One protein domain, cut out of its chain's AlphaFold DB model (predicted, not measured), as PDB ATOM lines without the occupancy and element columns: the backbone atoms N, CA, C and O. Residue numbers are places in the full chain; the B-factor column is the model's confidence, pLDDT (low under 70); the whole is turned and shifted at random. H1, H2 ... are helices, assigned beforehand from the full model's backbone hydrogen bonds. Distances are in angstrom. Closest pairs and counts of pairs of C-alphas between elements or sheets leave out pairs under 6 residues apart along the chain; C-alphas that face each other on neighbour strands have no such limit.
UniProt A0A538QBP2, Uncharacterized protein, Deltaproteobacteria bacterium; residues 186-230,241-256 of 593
ATOM      1  N   ALA A 186     424.989 410.727 308.774       91.62
ATOM      2  CA  ALA A 186     425.912 410.253 307.740       91.62
ATOM      3  C   ALA A 186     426.207 408.741 307.784       91.62
ATOM      4  O   ALA A 186     426.739 408.210 306.816       91.62
ATOM      5  N   ALA A 187     425.879 408.043 308.877       91.69
ATOM      6  CA  ALA A 187     426.019 406.591 309.011       91.69
ATOM      7  C   ALA A 187     424.685 405.835 308.841       91.69
ATOM      8  O   ALA A 187     424.645 404.622 309.043       91.69
ATOM      9  N   ILE A 188     423.593 406.536 308.514       92.19
ATOM     10  CA  ILE A 188     422.284 405.934 308.246       92.19
ATOM     11  C   ILE A 188     422.062 405.937 306.736       92.19
ATOM     12  O   ILE A 188     421.822 406.992 306.142       92.19
ATOM     13  N   ASP A 189     422.130 404.754 306.127       90.25
ATOM     14  CA  ASP A 189     421.843 404.562 304.706       90.25
ATOM     15  C   ASP A 189     420.399 404.967 304.373       90.25
ATOM     16  O   ASP A 189     419.451 404.667 305.105       90.25
ATOM     17  N   TYR A 190     420.221 405.631 303.232       86.38
ATOM     18  CA  TYR A 190     418.926 406.105 302.754       86.38
ATOM     19  C   TYR A 190     418.637 405.557 301.355       86.38
ATOM     20  O   TYR A 190     419.069 406.100 300.344       86.38
ATOM     21  N   ALA A 191     417.872 404.467 301.297       76.38
ATOM     22  CA  ALA A 191     417.531 403.781 300.048       76.38
ATOM     23  C   ALA A 191     416.248 404.307 299.360       76.38
ATOM     24  O   ALA A 191     415.821 403.744 298.355       76.38
ATOM     25  N   GLY A 192     415.577 405.318 299.927       69.00
ATOM     26  CA  GLY A 192     414.162 405.591 299.655       69.00
ATOM     27  C   GLY A 192     413.852 406.987 299.125       69.00
ATOM     28  O   GLY A 192     413.253 407.776 299.846       69.00
ATOM     29  N   GLY A 193     414.164 407.269 297.859       60.09
ATOM     30  CA  GLY A 193     413.749 408.501 297.181       60.09
ATOM     31  C   GLY A 193     413.372 408.258 295.720       60.09
ATOM     32  O   GLY A 193     414.015 407.461 295.039       60.09
ATOM     33  N   ASN A 194     412.341 408.955 295.227       59.09
ATOM     34  CA  ASN A 194     412.110 409.073 293.783       59.09
ATOM     35  C   ASN A 194     413.393 409.630 293.147       59.09
ATOM     36  O   ASN A 194     413.908 410.651 293.603       59.09
ATOM     37  N   THR A 195     413.921 408.958 292.124       68.31
ATOM     38  CA  THR A 195     415.236 409.291 291.563       68.31
ATOM     39  C   THR A 195     415.271 410.665 290.902       68.31
ATOM     40  O   THR A 195     416.362 411.195 290.720       68.31
ATOM     41  N   ALA A 196     414.117 411.268 290.594       85.44
ATOM     42  CA  ALA A 196     414.008 412.605 290.022       85.44
ATOM     43  C   ALA A 196     413.162 413.580 290.867       85.44
ATOM     44  O   ALA A 196     412.120 413.226 291.424       85.44
ATOM     45  N   TRP A 197     413.604 414.837 290.882       88.75
ATOM     46  CA  TRP A 197     412.821 416.030 291.200       88.75
ATOM     47  C   TRP A 197     411.720 416.280 290.149       88.75
ATOM     48  O   TRP A 197     411.692 415.640 289.096       88.75
ATOM     49  N   ALA A 198     410.816 417.235 290.400       89.19
ATOM     50  CA  ALA A 198     409.713 417.544 289.478       89.19
ATOM     51  C   ALA A 198     410.163 418.133 288.121       89.19
ATOM     52  O   ALA A 198     409.405 418.075 287.155       89.19
ATOM     53  N   ASP A 199     411.393 418.647 288.027       88.00
ATOM     54  CA  ASP A 199     412.038 419.098 286.784       88.00
ATOM     55  C   ASP A 199     412.762 417.964 286.021       88.00
ATOM     56  O   ASP A 199     413.367 418.202 284.977       88.00
ATOM     57  N   GLY A 200     412.721 416.726 286.531       88.00
ATOM     58  CA  GLY A 200     413.456 415.574 285.998       88.00
ATOM     59  C   GLY A 200     414.910 415.462 286.483       88.00
ATOM     60  O   GLY A 200     415.560 414.438 286.243       88.00
ATOM     61  N   GLY A 201     415.429 416.470 287.193       87.12
ATOM     62  CA  GLY A 201     416.781 416.487 287.744       87.12
ATOM     63  C   GLY A 201     416.978 415.409 288.810       87.12
ATOM     64  O   GLY A 201     416.099 415.157 289.628       87.12
ATOM     65  N   GLN A 202     418.132 414.743 288.823       85.00
ATOM     66  CA  GLN A 202     418.325 413.551 289.654       85.00
ATOM     67  C   GLN A 202     418.527 413.870 291.149       85.00
ATOM     68  O   GLN A 202     419.463 414.582 291.522       85.00
ATOM     69  N   ASN A 203     417.732 413.237 292.020       80.56
ATOM     70  CA  ASN A 203     417.828 413.320 293.483       80.56
ATOM     71  C   ASN A 203     418.319 412.040 294.217       80.56
ATOM     72  O   ASN A 203     417.765 411.705 295.261       80.56
ATOM     73  N   PRO A 204     419.343 411.295 293.740       75.50
ATOM     74  CA  PRO A 204     419.944 410.243 294.554       75.50
ATOM     75  C   PRO A 204     420.832 410.847 295.650       75.50
ATOM     76  O   PRO A 204     421.576 411.801 295.391       75.50
ATOM     77  N   ALA A 205     420.796 410.223 296.825       69.62
ATOM     78  CA  ALA A 205     421.803 410.295 297.878       69.62
ATOM     79  C   ALA A 205     421.957 408.901 298.510       69.62
ATOM     80  O   ALA A 205     421.100 408.038 298.331       69.62
ATOM     81  N   THR A 206     423.060 408.670 299.218       81.69
ATOM     82  CA  THR A 206     423.368 407.374 299.846       81.69
ATOM     83  C   THR A 206     422.963 407.306 301.317       81.69
ATOM     84  O   THR A 206     422.670 406.222 301.812       81.69
ATOM     85  N   THR A 207     422.926 408.443 302.018       91.19
ATOM     86  CA  THR A 207     422.685 408.528 303.468       91.19
ATOM     87  C   THR A 207     421.695 409.642 303.802       91.19
ATOM     88  O   THR A 207     421.451 410.535 302.987       91.19
ATOM     89  N   VAL A 208     421.117 409.605 305.006       91.06
ATOM     90  CA  VAL A 208     420.115 410.592 305.455       91.06
ATOM     91  C   VAL A 208     420.682 412.015 305.473       91.06
ATOM     92  O   VAL A 208     420.008 412.944 305.036       91.06
ATOM     93  N   GLU A 209     421.922 412.189 305.933       92.19
ATOM     94  CA  GLU A 209     422.599 413.495 305.970       92.19
ATOM     95  C   GLU A 209     422.811 414.045 304.554       92.19
ATOM     96  O   GLU A 209     422.338 415.137 304.239       92.19
ATOM     97  N   ALA A 210     423.374 413.226 303.656       88.81
ATOM     98  CA  ALA A 210     423.579 413.595 302.258       88.81
ATOM     99  C   ALA A 210     422.263 413.919 301.526       88.81
ATOM    100  O   ALA A 210     422.243 414.803 300.671       88.81
ATOM    101  N   GLN A 211     421.159 413.239 301.859       89.94
ATOM    102  CA  GLN A 211     419.843 413.549 301.298       89.94
ATOM    103  C   GLN A 211     419.327 414.913 301.773       89.94
ATOM    104  O   GLN A 211     418.806 415.681 300.965       89.94
ATOM    105  N   ILE A 212     419.448 415.222 303.068       90.31
ATOM    106  CA  ILE A 212     418.969 416.489 303.639       90.31
ATOM    107  C   ILE A 212     419.785 417.660 303.088       90.31
ATOM    108  O   ILE A 212     419.194 418.617 302.586       90.31
ATOM    109  N   ASP A 213     421.115 417.557 303.096       90.94
ATOM    110  CA  ASP A 213     422.004 418.582 302.541       90.94
ATOM    111  C   ASP A 213     421.713 418.828 301.060       90.94
ATOM    112  O   ASP A 213     421.629 419.976 300.616       90.94
ATOM    113  N   LYS A 214     421.479 417.753 300.297       88.56
ATOM    114  CA  LYS A 214     421.111 417.852 298.887       88.56
ATOM    115  C   LYS A 214     419.758 418.527 298.683       88.56
ATOM    116  O   LYS A 214     419.675 419.402 297.831       88.56
ATOM    117  N   ILE A 215     418.728 418.184 299.461       89.69
ATOM    118  CA  ILE A 215     417.423 418.870 299.421       89.69
ATOM    119  C   ILE A 215     417.602 420.371 299.687       89.69
ATOM    120  O   ILE A 215     417.065 421.188 298.944       89.69
ATOM    121  N   VAL A 216     418.373 420.749 300.711       91.44
ATOM    122  CA  VAL A 216     418.611 422.161 301.051       91.44
ATOM    123  C   VAL A 216     419.358 422.883 299.927       91.44
ATOM    124  O   VAL A 216     418.920 423.951 299.500       91.44
ATOM    125  N   ALA A 217     420.440 422.299 299.407       90.75
ATOM    126  CA  ALA A 217     421.224 422.880 298.319       90.75
ATOM    127  C   ALA A 217     420.410 423.014 297.020       90.75
ATOM    128  O   ALA A 217     420.420 424.069 296.389       90.75
ATOM    129  N   ASP A 218     419.663 421.972 296.647       90.94
ATOM    130  CA  ASP A 218     418.870 421.932 295.418       90.94
ATOM    131  C   ASP A 218     417.688 422.911 295.442       90.94
ATOM    132  O   ASP A 218     417.371 423.496 294.407       90.94
ATOM    133  N   LEU A 219     417.050 423.118 296.599       89.88
ATOM    134  CA  LEU A 219     415.953 424.083 296.746       89.88
ATOM    135  C   LEU A 219     416.438 425.534 296.881       89.88
ATOM    136  O   LEU A 219     415.703 426.448 296.513       89.88
ATOM    137  N   ALA A 220     417.656 425.753 297.390       89.06
ATOM    138  CA  ALA A 220     418.273 427.078 297.481       89.06
ATOM    139  C   ALA A 220     418.915 427.549 296.160       89.06
ATOM    140  O   ALA A 220     419.148 428.747 295.987       89.06
ATOM    141  N   ALA A 221     419.216 426.628 295.242       87.69
ATOM    142  CA  ALA A 221     419.832 426.924 293.953       87.69
ATOM    143  C   ALA A 221     418.874 427.611 292.959       87.69
ATOM    144  O   ALA A 221     417.645 427.520 293.046       87.69
ATOM    145  N   GLU A 222     419.452 428.253 291.941       80.69
ATOM    146  CA  GLU A 222     418.704 428.720 290.774       80.69
ATOM    147  C   GLU A 222     418.020 427.524 290.086       80.69
ATOM    148  O   GLU A 222     418.656 426.518 289.776       80.69
ATOM    149  N   GLY A 223     416.697 427.603 289.914       84.56
ATOM    150  CA  GLY A 223     415.869 426.475 289.467       84.56
ATOM    151  C   GLY A 223     415.239 425.629 290.585       84.56
ATOM    152  O   GLY A 223     414.373 424.812 290.283       84.56
ATOM    153  N   GLY A 224     415.547 425.858 291.869       88.81
ATOM    154  CA  GLY A 224     414.951 425.115 292.995       88.81
ATOM    155  C   GLY A 224     413.412 425.140 293.039       88.81
ATOM    156  O   GLY A 224     412.777 424.167 293.438       88.81
ATOM    157  N   ALA A 225     412.789 426.204 292.519       87.12
ATOM    158  CA  ALA A 225     411.340 426.277 292.321       87.12
ATOM    159  C   ALA A 225     410.809 425.228 291.319       87.12
ATOM    160  O   ALA A 225     409.752 424.637 291.543       87.12
ATOM    161  N   ALA A 226     411.544 424.940 290.239       88.88
ATOM    162  CA  ALA A 226     411.162 423.922 289.260       88.88
ATOM    163  C   ALA A 226     411.218 422.507 289.858       88.88
ATOM    164  O   ALA A 226     410.327 421.699 289.595       88.88
ATOM    165  N   LYS A 227     412.178 422.242 290.756       89.19
ATOM    166  CA  LYS A 227     412.329 420.956 291.462       89.19
ATOM    167  C   LYS A 227     411.114 420.559 292.306       89.19
ATOM    168  O   LYS A 227     410.899 419.366 292.526       89.19
ATOM    169  N   ILE A 228     410.298 421.535 292.716       88.69
ATOM    170  CA  ILE A 228     409.025 421.353 293.443       88.69
ATOM    171  C   ILE A 228     407.776 421.660 292.596       88.69
ATOM    172  O   ILE A 228     406.684 421.799 293.139       88.69
ATOM    173  N   GLY A 229     407.915 421.772 291.271       86.19
ATOM    174  CA  GLY A 229     406.793 421.987 290.349       86.19
ATOM    175  C   GLY A 229     406.300 423.436 290.236       86.19
ATOM    176  O   GLY A 229     405.270 423.671 289.613       86.19
ATOM    177  N   ALA A 230     407.029 424.411 290.786       88.94
ATOM    178  CA  ALA A 230     406.752 425.848 290.671       88.94
ATOM    179  C   ALA A 230     407.679 426.534 289.640       88.94
ATOM    180  O   ALA A 230     408.191 427.641 289.842       88.94
ATOM    181  N   GLY A 241     406.740 434.132 286.116       89.75
ATOM    182  CA  GLY A 241     408.100 433.759 286.514       89.75
ATOM    183  C   GLY A 241     408.112 432.561 287.469       89.75
ATOM    184  O   GLY A 241     407.135 432.315 288.179       89.75
ATOM    185  N   GLY A 242     409.215 431.812 287.498       85.00
ATOM    186  CA  GLY A 242     409.427 430.761 288.498       85.00
ATOM    187  C   GLY A 242     409.511 431.359 289.905       85.00
ATOM    188  O   GLY A 242     409.982 432.484 290.076       85.00
ATOM    189  N   GLY A 243     409.038 430.635 290.918       84.00
ATOM    190  CA  GLY A 243     409.019 431.145 292.290       84.00
ATOM    191  C   GLY A 243     408.191 430.281 293.229       84.00
ATOM    192  O   GLY A 243     408.116 429.072 293.069       84.00
ATOM    193  N   SER A 244     407.539 430.893 294.217       83.00
ATOM    194  CA  SER A 244     406.525 430.197 295.018       83.00
ATOM    195  C   SER A 244     405.163 430.202 294.316       83.00
ATOM    196  O   SER A 244     404.821 431.166 293.621       83.00
ATOM    197  N   VAL A 245     404.332 429.191 294.593       84.56
ATOM    198  CA  VAL A 245     402.921 429.152 294.155       84.56
ATOM    199  C   VAL A 245     402.181 430.432 294.565       84.56
ATOM    200  O   VAL A 245     401.401 430.967 293.781       84.56
ATOM    201  N   LYS A 246     402.471 430.984 295.755       86.69
ATOM    202  CA  LYS A 246     401.881 432.254 296.197       86.69
ATOM    203  C   LYS A 246     402.305 433.418 295.299       86.69
ATOM    204  O   LYS A 246     401.441 434.135 294.822       86.69
ATOM    205  N   SER A 247     403.600 433.591 295.023       89.25
ATOM    206  CA  SER A 247     404.081 434.681 294.156       89.25
ATOM    207  C   SER A 247     403.561 434.571 292.718       89.25
ATOM    208  O   SER A 247     403.271 435.590 292.097       89.25
ATOM    209  N   GLN A 248     403.384 433.351 292.201       91.44
ATOM    210  CA  GLN A 248     402.773 433.123 290.889       91.44
ATOM    211  C   GLN A 248     401.271 433.446 290.897       91.44
ATOM    212  O   GLN A 248     400.780 434.084 289.966       91.44
ATOM    213  N   LEU A 249     400.552 433.085 291.964       91.94
ATOM    214  CA  LEU A 249     399.144 433.443 292.149       91.94
ATOM    215  C   LEU A 249     398.949 434.954 292.356       91.94
ATOM    216  O   LEU A 249     398.026 435.522 291.782       91.94
ATOM    217  N   ASP A 250     399.824 435.616 293.116       94.75
ATOM    218  CA  ASP A 250     399.822 437.069 293.309       94.75
ATOM    219  C   ASP A 250     400.055 437.792 291.970       94.75
ATOM    220  O   ASP A 250     399.351 438.753 291.650       94.75
ATOM    221  N   ALA A 251     400.997 437.304 291.150       94.12
ATOM    222  CA  ALA A 251     401.244 437.824 289.806       94.12
ATOM    223  C   ALA A 251     400.026 437.626 288.889       94.12
ATOM    224  O   ALA A 251     399.569 438.585 288.267       94.12
ATOM    225  N   LEU A 252     399.444 436.421 288.859       93.00
ATOM    226  CA  LEU A 252     398.231 436.119 288.091       93.00
ATOM    227  C   LEU A 252     397.036 436.980 288.533       93.00
ATOM    228  O   LEU A 252     396.318 437.517 287.692       93.00
ATOM    229  N   LEU A 253     396.841 437.169 289.838       94.12
ATOM    230  CA  LEU A 253     395.793 438.031 290.381       94.12
ATOM    231  C   LEU A 253     396.037 439.502 290.016       94.12
ATOM    232  O   LEU A 253     395.106 440.191 289.606       94.12
ATOM    233  N   GLY A 254     397.283 439.978 290.081       92.12
ATOM    234  CA  GLY A 254     397.666 441.303 289.590       92.12
ATOM    235  C   GLY A 254     397.409 441.476 288.089       92.12
ATOM    236  O   GLY A 254     396.975 442.540 287.646       92.12
ATOM    237  N   PHE A 255     397.607 440.419 287.299       90.62
ATOM    238  CA  PHE A 255     397.315 440.406 285.867       90.62
ATOM    239  C   PHE A 255     395.811 440.482 285.581       90.62
ATOM    240  O   PHE A 255     395.410 441.272 284.726       90.62
ATOM    241  N   ILE A 256     394.992 439.722 286.314       90.00
ATOM    242  CA  ILE A 256     393.523 439.738 286.223       90.00
ATOM    243  C   ILE A 256     392.968 441.095 286.679       90.00
ATOM    244  O   ILE A 256     392.217 441.733 285.945       90.00
TER     245      ILE A 256
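Overview. This is residues 186 to 230 and 241 to 256 of the 593 residues of an uncharacterized protein of Deltaproteobacteria bacterium (UniProt A0A538QBP2). A rod with helix H1 toward one end and H3 at the other, short H2 lying between them; the loop of residues 186 to 207 runs along H1 and folds back to its start. The printed part has 61 residues, with three named helices in the order H1, H2, H3 and no named strand; the class is all helix, though only 29 residues are in named elements. It is loose, with a radius of gyration of the C-alphas of 14.7 A, and spans 51 by 17 by 16 A.

Along the chain. Find C-alpha 208 at (420.115, 410.592, 305.455); from there H1 runs 18.4 A to residue 220. H2 is residues 224 to 227. H3, residues 245 to 256, runs 16.2 A to C-alpha 256 at (393.523, 439.738, 286.223).

Arrangement. Look at residues 218 to 219, with which alone H1 touches H2, only at the corner by their tight link; the closest C-alphas, of Asp 218 and Gly 224, are 5.6 A apart. H3 is apart from H1 and H2. In H1 and H3 every O i to N i+4 pair is within hydrogen-bond range; H2 is too short for one.

Size, cuts and confidence. The farthest C-alphas, of Ala 187 and Ile 256, are 51.7 A apart. Residues 231 to 240 are not printed; across this cut C-alphas 230 and 241 are 9.0 A apart. Residues 192 to 195 and 205 have pLDDT under 70.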